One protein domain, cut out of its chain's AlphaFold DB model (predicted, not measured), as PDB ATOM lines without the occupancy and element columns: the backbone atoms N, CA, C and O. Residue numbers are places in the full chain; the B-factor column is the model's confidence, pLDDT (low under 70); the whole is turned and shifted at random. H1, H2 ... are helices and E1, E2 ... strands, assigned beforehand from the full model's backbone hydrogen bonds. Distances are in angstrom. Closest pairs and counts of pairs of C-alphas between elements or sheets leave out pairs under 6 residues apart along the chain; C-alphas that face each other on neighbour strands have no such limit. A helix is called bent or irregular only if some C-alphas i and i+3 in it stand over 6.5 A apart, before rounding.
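AT A GLANCE: This is residues 15 to 101 of the 700 residues of the protein "ParA family protein" of Rhizobium sp. (UniProt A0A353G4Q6). What is the main shape? A twisted, curled wall of four strands has H2 packed slantwise over it, while H1 packs near its E1 edge. What makes it up? The 87 printed residues include two named helices and four named strands in the order H1, E1, E2, H2, E3, E4; the class and the sheet, E1 E2 E4 E3, are mixed. The whole is compact, with a radius of gyration of the C-alphas of 12.5 A and spans of 39 by 26 by 21 A.

HOW THE PARTS SIT: How do the strands pair? E1, residues 35 to 40, and E2, residues 44 to 49, form an antiparallel hairpin, with N 39 and O 46 at 2.9 A. E4, residues 83 to 90, is parallel to E2, with N 45 and O 85 at 2.8 A, and forms an antiparallel hairpin with E3, residues 74 to 76, with N 75 and O 84 at 2.8 A. Where are the helices? H2, residues 53 to 67, is on the sheet at a height of 6.2 A, and its closest C-alphas to E3 are Ala 67 and Asn 76, 5.0 A. H1, residues 15 to 25, only just touches H2, with 3 pairs of C-alphas within 8 A, the closest Lys 24 and Val 63, residue 63 alone of H2, at 7.1 A. Every O i to N i+4 pair is within hydrogen-bond range in H1, and 9 of 11 in H2.

IN THESE COORDINATES: Where does H1 begin? C-alpha 15 is at (-46.048, -29.527, -99.090), and H1 is 15.2 A long. How long are the others? E1 is 14.1 A, E2 16.2 A, E3 6.5 A, and H2 18.6 A and irregular, with C-alphas 63 and 66 at 9.6 A; E4 is 22.1 A and ends at C-alpha 90, at (-59.518, -9.541, -101.588).

THE WHOLE: Is it unbroken? The printed part has no cut and no long link. Where is confidence low? Residues 92 to 101 are under 70.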
ATOM      1  N   LEU A  15     -46.260 -29.232-100.513       93.88
ATOM      2  CA  LEU A  15     -46.048 -29.527 -99.090       93.88
ATOM      3  C   LEU A  15     -44.836 -28.782 -98.512       93.88
ATOM      4  O   LEU A  15     -44.808 -28.489 -97.321       93.88
ATOM      5  N   ASP A  16     -43.821 -28.477 -99.325       92.75
ATOM      6  CA  ASP A  16     -42.670 -27.684 -98.876       92.75
ATOM      7  C   ASP A  16     -43.043 -26.204 -98.742       92.75
ATOM      8  O   ASP A  16     -42.591 -25.537 -97.810       92.75
ATOM      9  N   VAL A  17     -43.920 -25.725 -99.632       93.12
ATOM     10  CA  VAL A  17     -44.523 -24.387 -99.567       93.12
ATOM     11  C   VAL A  17     -45.333 -24.239 -98.275       93.12
ATOM     12  O   VAL A  17     -45.059 -23.336 -97.485       93.12
ATOM     13  N   ASP A  18     -46.244 -25.180 -98.010       93.00
ATOM     14  CA  ASP A  18     -47.058 -25.240 -96.789       93.00
ATOM     15  C   ASP A  18     -46.191 -25.277 -95.515       93.00
ATOM     16  O   ASP A  18     -46.368 -24.461 -94.610       93.00
ATOM     17  N   ARG A  19     -45.172 -26.150 -95.460       91.62
ATOM     18  CA  ARG A  19     -44.233 -26.227 -94.322       91.62
ATOM     19  C   ARG A  19     -43.492 -24.918 -94.076       91.62
ATOM     20  O   ARG A  19     -43.331 -24.523 -92.923       91.62
ATOM     21  N   MET A  20     -43.014 -24.253 -95.131       90.44
ATOM     22  CA  MET A  20     -42.300 -22.980 -94.996       90.44
ATOM     23  C   MET A  20     -43.211 -21.873 -94.468       90.44
ATOM     24  O   MET A  20     -42.787 -21.107 -93.599       90.44
ATOM     25  N   LEU A  21     -44.456 -21.812 -94.943       91.44
ATOM     26  CA  LEU A  21     -45.448 -20.860 -94.449       91.44
ATOM     27  C   LEU A  21     -45.792 -21.131 -92.985       91.44
ATOM     28  O   LEU A  21     -45.703 -20.212 -92.171       91.44
ATOM     29  N   LYS A  22     -46.071 -22.387 -92.616       89.56
ATOM     30  CA  LYS A  22     -46.309 -22.799 -91.221       89.56
ATOM     31  C   LYS A  22     -45.135 -22.466 -90.310       89.56
ATOM     32  O   LYS A  22     -45.332 -21.942 -89.218       89.56
ATOM     33  N   GLN A  23     -43.904 -22.701 -90.763       88.25
ATOM     34  CA  GLN A  23     -42.699 -22.369 -90.004       88.25
ATOM     35  C   GLN A  23     -42.543 -20.855 -89.806       88.25
ATOM     36  O   GLN A  23     -42.166 -20.410 -88.725       88.25
ATOM     37  N   LYS A  24     -42.827 -20.055 -90.838       87.88
ATOM     38  CA  LYS A  24     -42.712 -18.591 -90.788       87.88
ATOM     39  C   LYS A  24     -43.810 -17.920 -89.972       87.88
ATOM     40  O   LYS A  24     -43.561 -16.870 -89.391       87.88
ATOM     41  N   THR A  25     -44.989 -18.527 -89.930       85.94
ATOM     42  CA  THR A  25     -46.175 -18.001 -89.243       85.94
ATOM     43  C   THR A  25     -46.408 -18.638 -87.872       85.94
ATOM     44  O   THR A  25     -47.389 -18.300 -87.221       85.94
ATOM     45  N   ALA A  26     -45.523 -19.536 -87.417       84.00
ATOM     46  CA  ALA A  26     -45.687 -20.322 -86.192       84.00
ATOM     47  C   ALA A  26     -47.056 -21.026 -86.134       84.00
ATOM     48  O   ALA A  26     -47.894 -20.713 -85.291       84.00
ATOM     49  N   LEU A  27     -47.291 -21.939 -87.083       86.19
ATOM     50  CA  LEU A  27     -48.575 -22.617 -87.287       86.19
ATOM     51  C   LEU A  27     -49.730 -21.618 -87.476       86.19
ATOM     52  O   LEU A  27     -50.730 -21.667 -86.768       86.19
ATOM     53  N   TRP A  28     -49.567 -20.662 -88.395       85.31
ATOM     54  CA  TRP A  28     -50.592 -19.664 -88.735       85.31
ATOM     55  C   TRP A  28     -51.020 -18.731 -87.589       85.31
ATOM     56  O   TRP A  28     -51.896 -17.895 -87.784       85.31
ATOM     57  N   SER A  29     -50.384 -18.816 -86.418       78.38
ATOM     58  CA  SER A  29     -50.695 -17.969 -85.260       78.38
ATOM     59  C   SER A  29     -50.235 -16.521 -85.462       78.38
ATOM     60  O   SER A  29     -50.811 -15.594 -84.906       78.38
ATOM     61  N   ASN A  30     -49.202 -16.323 -86.283       83.44
ATOM     62  CA  ASN A  30     -48.601 -15.031 -86.591       83.44
ATOM     63  C   ASN A  30     -48.668 -14.760 -88.098       83.44
ATOM     64  O   ASN A  30     -47.652 -14.793 -88.801       83.44
ATOM     65  N   LEU A  31     -49.878 -14.520 -88.606       85.50
ATOM     66  CA  LEU A  31     -50.066 -14.026 -89.970       85.50
ATOM     67  C   LEU A  31     -49.552 -12.579 -90.097       85.50
ATOM     68  O   LEU A  31     -49.620 -11.806 -89.136       85.50
ATOM     69  N   PRO A  32     -49.011 -12.189 -91.264       85.25
ATOM     70  CA  PRO A  32     -48.606 -10.807 -91.498       85.25
ATOM     71  C   PRO A  32     -49.829  -9.877 -91.484       85.25
ATOM     72  O   PRO A  32     -50.957 -10.288 -91.758       85.25
ATOM     73  N   ALA A  33     -49.592  -8.595 -91.204       81.12
ATOM     74  CA  ALA A  33     -50.647  -7.589 -91.236       81.12
ATOM     75  C   ALA A  33     -51.393  -7.611 -92.582       81.12
ATOM     76  O   ALA A  33     -50.777  -7.733 -93.640       81.12
ATOM     77  N   ASN A  34     -52.718  -7.461 -92.529       81.44
ATOM     78  CA  ASN A  34     -53.627  -7.487 -93.678       81.44
ATOM     79  C   ASN A  34     -53.806  -8.848 -94.374       81.44
ATOM     80  O   ASN A  34     -54.558  -8.882 -95.344       81.44
ATOM     81  N   VAL A  35     -53.201  -9.945 -93.901       87.38
ATOM     82  CA  VAL A  35     -53.535 -11.317 -94.333       87.38
ATOM     83  C   VAL A  35     -54.445 -11.962 -93.296       87.38
ATOM     84  O   VAL A  35     -54.084 -12.045 -92.124       87.38
ATOM     85  N   SER A  36     -55.619 -12.421 -93.724       84.25
ATOM     86  CA  SER A  36     -56.611 -13.051 -92.848       84.25
ATOM     87  C   SER A  36     -56.524 -14.576 -92.845       84.25
ATOM     88  O   SER A  36     -56.779 -15.194 -91.816       84.25
ATOM     89  N   ALA A  37     -56.155 -15.194 -93.969       86.88
ATOM     90  CA  ALA A  37     -56.028 -16.644 -94.086       86.88
ATOM     91  C   ALA A  37     -55.122 -17.041 -95.255       86.88
ATOM     92  O   ALA A  37     -55.008 -16.312 -96.245       86.88
ATOM     93  N   VAL A  38     -54.521 -18.226 -95.148       90.81
ATOM     94  CA  VAL A  38     -53.752 -18.863 -96.218       90.81
ATOM     95  C   VAL A  38     -54.142 -20.331 -96.287       90.81
ATOM     96  O   VAL A  38     -53.932 -21.061 -95.322       90.81
ATOM     97  N   ASP A  39     -54.683 -20.754 -97.424       91.19
ATOM     98  CA  ASP A  39     -55.077 -22.139 -97.671       91.19
ATOM     99  C   ASP A  39     -54.199 -22.723 -98.783       91.19
ATOM    100  O   ASP A  39     -54.161 -22.197 -99.894       91.19
ATOM    101  N   CYS A  40     -53.468 -23.800 -98.493       93.00
ATOM    102  CA  CYS A  40     -52.603 -24.468 -99.467       93.00
ATOM    103  C   CYS A  40     -53.273 -25.735-100.017       93.00
ATOM    104  O   CYS A  40     -53.628 -26.638 -99.260       93.00
ATOM    105  N   PHE A  41     -53.368 -25.830-101.341       94.50
ATOM    106  CA  PHE A  41     -53.882 -26.986-102.079       94.50
ATOM    107  C   PHE A  41     -52.781 -27.610-102.943       94.50
ATOM    108  O   PHE A  41     -51.659 -27.107-103.001       94.50
ATOM    109  N   SER A  42     -53.069 -28.721-103.624       94.00
ATOM    110  CA  SER A  42     -52.064 -29.383-104.466       94.00
ATOM    111  C   SER A  42     -51.720 -28.625-105.751       94.00
ATOM    112  O   SER A  42     -50.638 -28.831-106.295       94.00
ATOM    113  N   ASP A  43     -52.617 -27.767-106.234       92.81
ATOM    114  CA  ASP A  43     -52.521 -27.009-107.489       92.81
ATOM    115  C   ASP A  43     -52.234 -25.506-107.301       92.81
ATOM    116  O   ASP A  43     -51.804 -24.837-108.244       92.81
ATOM    117  N   GLY A  44     -52.393 -24.978-106.090       95.44
ATOM    118  CA  GLY A  44     -52.059 -23.599-105.746       95.44
ATOM    119  C   GLY A  44     -52.391 -23.276-104.293       95.44
ATOM    120  O   GLY A  44     -52.846 -24.142-103.547       95.44
ATOM    121  N   MET A  45     -52.164 -22.031-103.890       96.00
ATOM    122  CA  MET A  45     -52.590 -21.516-102.592       96.00
ATOM    123  C   MET A  45     -53.462 -20.278-102.738       96.00
ATOM    124  O   MET A  45     -53.220 -19.445-103.613       96.00
ATOM    125  N   ASP A  46     -54.406 -20.129-101.821       94.88
ATOM    126  CA  ASP A  46     -55.251 -18.953-101.695       94.88
ATOM    127  C   ASP A  46     -54.773 -18.113-100.509       94.88
ATOM    128  O   ASP A  46     -54.686 -18.602 -99.383       94.88
ATOM    129  N   VAL A  47     -54.476 -16.837-100.747       93.12
ATOM    130  CA  VAL A  47     -54.114 -15.864 -99.709       93.12
ATOM    131  C   VAL A  47     -55.215 -14.817 -99.631       93.12
ATOM    132  O   VAL A  47     -55.389 -14.014-100.552       93.12
ATOM    133  N   ARG A  48     -55.966 -14.827 -98.528       91.62
ATOM    134  CA  ARG A  48     -57.020 -13.843 -98.259       91.62
ATOM    135  C   ARG A  48     -56.420 -12.616 -97.584       91.62
ATOM    136  O   ARG A  48     -55.692 -12.749 -96.599       91.62
ATOM    137  N   TYR A  49     -56.705 -11.430 -98.117       89.88
ATOM    138  CA  TYR A  49     -56.133 -10.174 -97.631       89.88
ATOM    139  C   TYR A  49     -57.130  -9.011 -97.680       89.88
ATOM    140  O   TYR A  49     -58.058  -9.030 -98.483       89.88
ATOM    141  N   SER A  50     -56.938  -7.986 -96.843       83.25
ATOM    142  CA  SER A  50     -57.955  -6.943 -96.618       83.25
ATOM    143  C   SER A  50     -57.753  -5.622 -97.370       83.25
ATOM    144  O   SER A  50     -58.739  -4.979 -97.727       83.25
ATOM    145  N   ALA A  51     -56.513  -5.179 -97.619       76.75
ATOM    146  CA  ALA A  51     -56.277  -3.900 -98.310       76.75
ATOM    147  C   ALA A  51     -54.911  -3.750 -99.006       76.75
ATOM    148  O   ALA A  51     -54.822  -3.045-100.009       76.75
ATOM    149  N   ASP A  52     -53.848  -4.383 -98.500       83.81
ATOM    150  CA  ASP A  52     -52.468  -4.128 -98.943       83.81
ATOM    151  C   ASP A  52     -51.885  -5.287 -99.764       83.81
ATOM    152  O   ASP A  52     -51.152  -6.130 -99.247       83.81
ATOM    153  N   ILE A  53     -52.213  -5.336-101.060       87.50
ATOM    154  CA  ILE A  53     -51.724  -6.390-101.965       87.50
ATOM    155  C   ILE A  53     -50.192  -6.373-102.110       87.50
ATOM    156  O   ILE A  53     -49.561  -7.427-102.206       87.50
ATOM    157  N   ASP A  54     -49.574  -5.189-102.086       89.31
ATOM    158  CA  ASP A  54     -48.123  -5.044-102.212       89.31
ATOM    159  C   ASP A  54     -47.403  -5.559-100.962       89.31
ATOM    160  O   ASP A  54     -46.371  -6.230-101.080       89.31
ATOM    161  N   GLY A  55     -47.975  -5.330 -99.778       88.94
ATOM    162  CA  GLY A  55     -47.534  -5.936 -98.524       88.94
ATOM    163  C   GLY A  55     -47.594  -7.465 -98.557       88.94
ATOM    164  O   GLY A  55     -46.626  -8.121 -98.164       88.94
ATOM    165  N   VAL A  56     -48.667  -8.043 -99.108       90.56
ATOM    166  CA  VAL A  56     -48.794  -9.503 -99.285       90.56
ATOM    167  C   VAL A  56     -47.707 -10.044-100.212       90.56
ATOM    168  O   VAL A  56     -46.997 -10.980 -99.845       90.56
ATOM    169  N   HIS A  57     -47.508  -9.427-101.382       92.69
ATOM    170  CA  HIS A  57     -46.426  -9.802-102.296       92.69
ATOM    171  C   HIS A  57     -45.046  -9.711-101.631       92.69
ATOM    172  O   HIS A  57     -44.215 -10.602-101.814       92.69
ATOM    173  N   SER A  58     -44.795  -8.655-100.850       91.75
ATOM    174  CA  SER A  58     -43.534  -8.473-100.126       91.75
ATOM    175  C   SER A  58     -43.311  -9.553 -99.070       91.75
ATOM    176  O   SER A  58     -42.184 -10.015 -98.895       91.75
ATOM    177  N   TRP A  59     -44.363  -9.968 -98.367       92.25
ATOM    178  CA  TRP A  59     -44.281 -11.045 -97.389       92.25
ATOM    179  C   TRP A  59     -43.975 -12.393 -98.051       92.25
ATOM    180  O   TRP A  59     -43.039 -13.077 -97.641       92.25
ATOM    181  N   ILE A  60     -44.691 -12.748 -99.122       92.69
ATOM    182  CA  ILE A  60     -44.442 -13.991 -99.872       92.69
ATOM    183  C   ILE A  60     -43.012 -13.992-100.438       92.69
ATOM    184  O   ILE A  60     -42.312 -15.004-100.355       92.69
ATOM    185  N   ALA A  61     -42.530 -12.843-100.923       92.12
ATOM    186  CA  ALA A  61     -41.146 -12.676-101.355       92.12
ATOM    187  C   ALA A  61     -40.124 -12.842-100.209       92.12
ATOM    188  O   ALA A  61     -39.063 -13.418-100.437       92.12
ATOM    189  N   ASP A  62     -40.410 -12.409 -98.973       90.75
ATOM    190  CA  ASP A  62     -39.525 -12.680 -97.821       90.75
ATOM    191  C   ASP A  62     -39.447 -14.180 -97.495       90.75
ATOM    192  O   ASP A  62     -38.365 -14.728 -97.214       90.75
ATOM    193  N   VAL A  63     -40.600 -14.853 -97.548       90.31
ATOM    194  CA  VAL A  63     -40.716 -16.281 -97.252       90.31
ATOM    195  C   VAL A  63     -39.933 -17.097 -98.282       90.31
ATOM    196  O   VAL A  63     -39.045 -17.862 -97.895       90.31
ATOM    197  N   PHE A  64     -40.205 -16.899 -99.573       91.56
ATOM    198  CA  PHE A  64     -39.721 -17.766-100.655       91.56
ATOM    199  C   PHE A  64     -38.535 -17.208-101.454       91.56
ATOM    200  O   PHE A  64     -37.931 -17.930-102.247       91.56
ATOM    201  N   GLY A  65     -38.156 -15.947-101.246       89.56
ATOM    202  CA  GLY A  65     -37.019 -15.328-101.925       89.56
ATOM    203  C   GLY A  65     -37.141 -15.393-103.448       89.56
ATOM    204  O   GLY A  65     -38.179 -15.068-104.018       89.56
ATOM    205  N   ALA A  66     -36.072 -15.846-104.108       88.50
ATOM    206  CA  ALA A  66     -35.997 -15.935-105.566       88.50
ATOM    207  C   ALA A  66     -36.939 -16.984-106.183       88.50
ATOM    208  O   ALA A  66     -37.125 -16.987-107.399       88.50
ATOM    209  N   ALA A  67     -37.520 -17.883-105.379       90.75
ATOM    210  CA  ALA A  67     -38.491 -18.845-105.883       90.75
ATOM    211  C   ALA A  67     -39.838 -18.185-106.216       90.75
ATOM    212  O   ALA A  67     -40.574 -18.727-107.034       90.75
ATOM    213  N   TYR A  68     -40.158 -17.027-105.631       94.25
ATOM    214  CA  TYR A  68     -41.413 -16.335-105.894       94.25
ATOM    215  C   TYR A  68     -41.327 -15.422-107.122       94.25
ATOM    216  O   TYR A  68     -40.533 -14.483-107.166       94.25
ATOM    217  N   ASP A  69     -42.186 -15.681-108.103       92.94
ATOM    218  CA  ASP A  69     -42.428 -14.823-109.253       92.94
ATOM    219  C   ASP A  69     -43.632 -13.918-108.972       92.94
ATOM    220  O   ASP A  69     -44.787 -14.355-108.967       92.94
ATOM    221  N   ARG A  70     -43.344 -12.634-108.737       92.12
ATOM    222  CA  ARG A  70     -44.361 -11.613-108.471       92.12
ATOM    223  C   ARG A  70     -45.207 -11.293-109.703       92.12
ATOM    224  O   ARG A  70     -46.378 -10.979-109.528       92.12
ATOM    225  N   GLU A  71     -44.648 -11.354-110.914       90.44
ATOM    226  CA  GLU A  71     -45.375 -10.989-112.138       90.44
ATOM    227  C   GLU A  71     -46.470 -12.006-112.446       90.44
ATOM    228  O   GLU A  71     -47.595 -11.632-112.772       90.44
ATOM    229  N   ASN A  72     -46.151 -13.290-112.280       91.31
ATOM    230  CA  ASN A  72     -47.087 -14.386-112.530       91.31
ATOM    231  C   ASN A  72     -47.807 -14.879-111.266       91.31
ATOM    232  O   ASN A  72     -48.539 -15.863-111.346       91.31
ATOM    233  N   ALA A  73     -47.573 -14.239-110.112       93.75
ATOM    234  CA  ALA A  73     -48.056 -14.666-108.799       93.75
ATOM    235  C   ALA A  73     -47.903 -16.186-108.600       93.75
ATOM    236  O   ALA A  73     -48.871 -16.918-108.412       93.75
ATOM    237  N   SER A  74     -46.669 -16.682-108.696       95.31
ATOM    238  CA  SER A  74     -46.399 -18.121-108.607       95.31
ATOM    239  C   SER A  74     -45.088 -18.428-107.894       95.31
ATOM    240  O   SER A  74     -44.194 -17.591-107.817       95.31
ATOM    241  N   ILE A  75     -44.974 -19.631-107.339       94.75
ATOM    242  CA  ILE A  75     -43.767 -20.125-106.676       94.75
ATOM    243  C   ILE A  75     -43.141 -21.208-107.555       94.75
ATOM    244  O   ILE A  75     -43.782 -22.200-107.894       94.75
ATOM    245  N   ASN A  76     -41.877 -21.027-107.918       93.06
ATOM    246  CA  ASN A  76     -41.122 -21.972-108.727       93.06
ATOM    247  C   ASN A  76     -40.699 -23.188-107.891       93.06
ATOM    248  O   ASN A  76     -39.930 -23.069-106.933       93.06
ATOM    249  N   LEU A  77     -41.159 -24.368-108.299       92.44
ATOM    250  CA  LEU A  77     -40.760 -25.660-107.755       92.44
ATOM    251  C   LEU A  77     -39.631 -26.261-108.600       92.44
ATOM    252  O   LEU A  77     -39.530 -26.049-109.809       92.44
ATOM    253  N   ARG A  78     -38.746 -27.041-107.976       90.38
ATOM    254  CA  ARG A  78     -37.550 -27.567-108.657       90.38
ATOM    255  C   ARG A  78     -37.841 -28.709-109.625       90.38
ATOM    256  O   ARG A  78     -37.085 -28.885-110.581       90.38
ATOM    257  N   ILE A  79     -38.876 -29.503-109.359       88.12
ATOM    258  CA  ILE A  79     -39.252 -30.625-110.222       88.12
ATOM    259  C   ILE A  79     -39.843 -30.044-111.507       88.12
ATOM    260  O   ILE A  79     -40.850 -29.338-111.468       88.12
ATOM    261  N   ASP A  80     -39.161 -30.290-112.627       85.94
ATOM    262  CA  ASP A  80     -39.502 -29.796-113.968       85.94
ATOM    263  C   ASP A  80     -39.707 -28.280-114.100       85.94
ATOM    264  O   ASP A  80     -40.270 -27.813-115.086       85.94
ATOM    265  N   LYS A  81     -39.202 -27.487-113.143       82.00
ATOM    266  CA  LYS A  81     -39.469 -26.038-113.077       82.00
ATOM    267  C   LYS A  81     -40.973 -25.736-113.105       82.00
ATOM    268  O   LYS A  81     -41.401 -24.756-113.712       82.00
ATOM    269  N   SER A  82     -41.765 -26.616-112.496       90.56
ATOM    270  CA  SER A  82     -43.202 -26.408-112.344       90.56
ATOM    271  C   SER A  82     -43.476 -25.172-111.490       90.56
ATOM    272  O   SER A  82     -42.690 -24.812-110.613       90.56
ATOM    273  N   THR A  83     -44.592 -24.505-111.761       92.94
ATOM    274  CA  THR A  83     -45.045 -23.340-111.003       92.94
ATOM    275  C   THR A  83     -46.206 -23.736-110.101       92.94
ATOM    276  O   THR A  83     -47.078 -24.512-110.486       92.94
ATOM    277  N   TYR A  84     -46.210 -23.202-108.886       95.56
ATOM    278  CA  TYR A  84     -47.287 -23.343-107.916       95.56
ATOM    279  C   TYR A  84     -48.034 -22.014-107.808       95.56
ATOM    280  O   TYR A  84     -47.427 -20.996-107.468       95.56
ATOM    281  N   ALA A  85     -49.317 -21.998-108.166       96.62
ATOM    282  CA  ALA A  85     -50.084 -20.760-108.289       96.62
ATOM    283  C   ALA A  85     -50.363 -20.110-106.925       96.62
ATOM    284  O   ALA A  85     -50.614 -20.799-105.937       96.62
ATOM    285  N   VAL A  86     -50.346 -18.777-106.882       96.62
ATOM    286  CA  VAL A  86     -50.710 -17.974-105.711       96.62
ATOM    287  C   VAL A  86     -51.899 -17.092-106.069       96.62
ATOM    288  O   VAL A  86     -51.758 -16.075-106.749       96.62
ATOM    289  N   ASN A  87     -53.075 -17.459-105.577       94.94
ATOM    290  CA  ASN A  87     -54.300 -16.703-105.778       94.94
ATOM    291  C   ASN A  87     -54.467 -15.692-104.641       94.94
ATOM    292  O   ASN A  87     -54.583 -16.060-103.473       94.94
ATOM    293  N   LEU A  88     -54.498 -14.405-104.976       92.44
ATOM    294  CA  LEU A  88     -54.717 -13.334-104.004       92.44
ATOM    295  C   LEU A  88     -56.197 -12.945-103.998       92.44
ATOM    296  O   LEU A  88     -56.709 -12.409-104.982       92.44
ATOM    297  N   ILE A  89     -56.882 -13.205-102.887       91.88
ATOM    298  CA  ILE A  89     -58.325 -12.989-102.739       91.88
ATOM    299  C   ILE A  89     -58.551 -11.781-101.830       91.88
ATOM    300  O   ILE A  89     -58.201 -11.812-100.651       91.88
ATOM    301  N   LEU A  90     -59.141 -10.713-102.377       89.06
ATOM    302  CA  LEU A  90     -59.518  -9.541-101.588       89.06
ATOM    303  C   LEU A  90     -60.746  -9.877-100.732       89.06
ATOM    304  O   LEU A  90     -61.834 -10.098-101.264       89.06
ATOM    305  N   ASP A  91     -60.568  -9.875 -99.418       80.38
ATOM    306  CA  ASP A  91     -61.614 -10.095 -98.429       80.38
ATOM    307  C   ASP A  91     -61.807  -8.814 -97.604       80.38
ATOM    308  O   ASP A  91     -60.997  -8.460 -96.750       80.38
ATOM    309  N   GLY A  92     -62.879  -8.074 -97.905       62.69
ATOM    310  CA  GLY A  92     -63.208  -6.801 -97.251       62.69
ATOM    311  C   GLY A  92     -63.743  -6.947 -95.823       62.69
ATOM    312  O   GLY A  92     -64.074  -5.941 -95.192       62.69
ATOM    313  N   SER A  93     -63.859  -8.175 -95.314       57.22
ATOM    314  CA  SER A  93     -64.203  -8.428 -93.922       57.22
ATOM    315  C   SER A  93     -62.929  -8.500 -93.076       57.22
ATOM    316  O   SER A  93     -62.060  -9.343 -93.282       57.22
ATOM    317  N   ILE A  94     -62.798  -7.588 -92.106       49.72
ATOM    318  CA  ILE A  94     -61.830  -7.744 -91.015       49.72
ATOM    319  C   ILE A  94     -62.387  -8.865 -90.139       49.72
ATOM    320  O   ILE A  94     -63.080  -8.613 -89.157       49.72
ATOM    321  N   ILE A  95     -62.170 -10.113 -90.539       49.53
ATOM    322  CA  ILE A  95     -62.301 -11.222 -89.607       49.53
ATOM    323  C   ILE A  95     -61.080 -11.073 -88.707       49.53
ATOM    324  O   ILE A  95     -59.950 -11.255 -89.165       49.53
ATOM    325  N   GLU A  96     -61.293 -10.633 -87.463       46.62
ATOM    326  CA  GLU A  96     -60.305 -10.825 -86.401       46.62
ATOM    327  C   GLU A  96     -59.871 -12.284 -86.500       46.62
ATOM    328  O   GLU A  96     -60.720 -13.167 -86.394       46.62
ATOM    329  N   GLY A  97     -58.608 -12.521 -86.870       46.00
ATOM    330  CA  GLY A  97     -58.147 -13.847 -87.259       46.00
ATOM    331  C   GLY A  97     -58.570 -14.857 -86.205       46.00
ATOM    332  O   GLY A  97     -58.126 -14.762 -85.062       46.00
ATOM    333  N   ASN A  98     -59.452 -15.791 -86.573       44.28
ATOM    334  CA  ASN A  98     -59.722 -16.947 -85.733       44.28
ATOM    335  C   ASN A  98     -58.374 -17.650 -85.588       44.28
ATOM    336  O   ASN A  98     -57.884 -18.239 -86.554       44.28
ATOM    337  N   GLY A  99     -57.736 -17.489 -84.427       53.75
ATOM    338  CA  GLY A  99     -56.448 -18.099 -84.142       53.75
ATOM    339  C   GLY A  99     -56.522 -19.577 -84.494       53.75
ATOM    340  O   GLY A  99     -57.492 -20.252 -84.146       53.75
ATOM    341  N   HIS A 100     -55.544 -20.066 -85.250       63.75
ATOM    342  CA  HIS A 100     -55.509 -21.478 -85.590       63.75
ATOM    343  C   HIS A 100     -55.377 -22.279 -84.292       63.75
ATOM    344  O   HIS A 100     -54.434 -22.069 -83.527       63.75
ATOM    345  N   GLN A 101     -56.348 -23.151 -84.018       67.69
ATOM    346  CA  GLN A 101     -56.311 -24.006 -82.840       67.69
ATOM    347  C   GLN A 101     -55.185 -25.023 -83.022       67.69
ATOM    348  O   GLN A 101     -55.237 -25.852 -83.926       67.69
TER     349      GLN A 101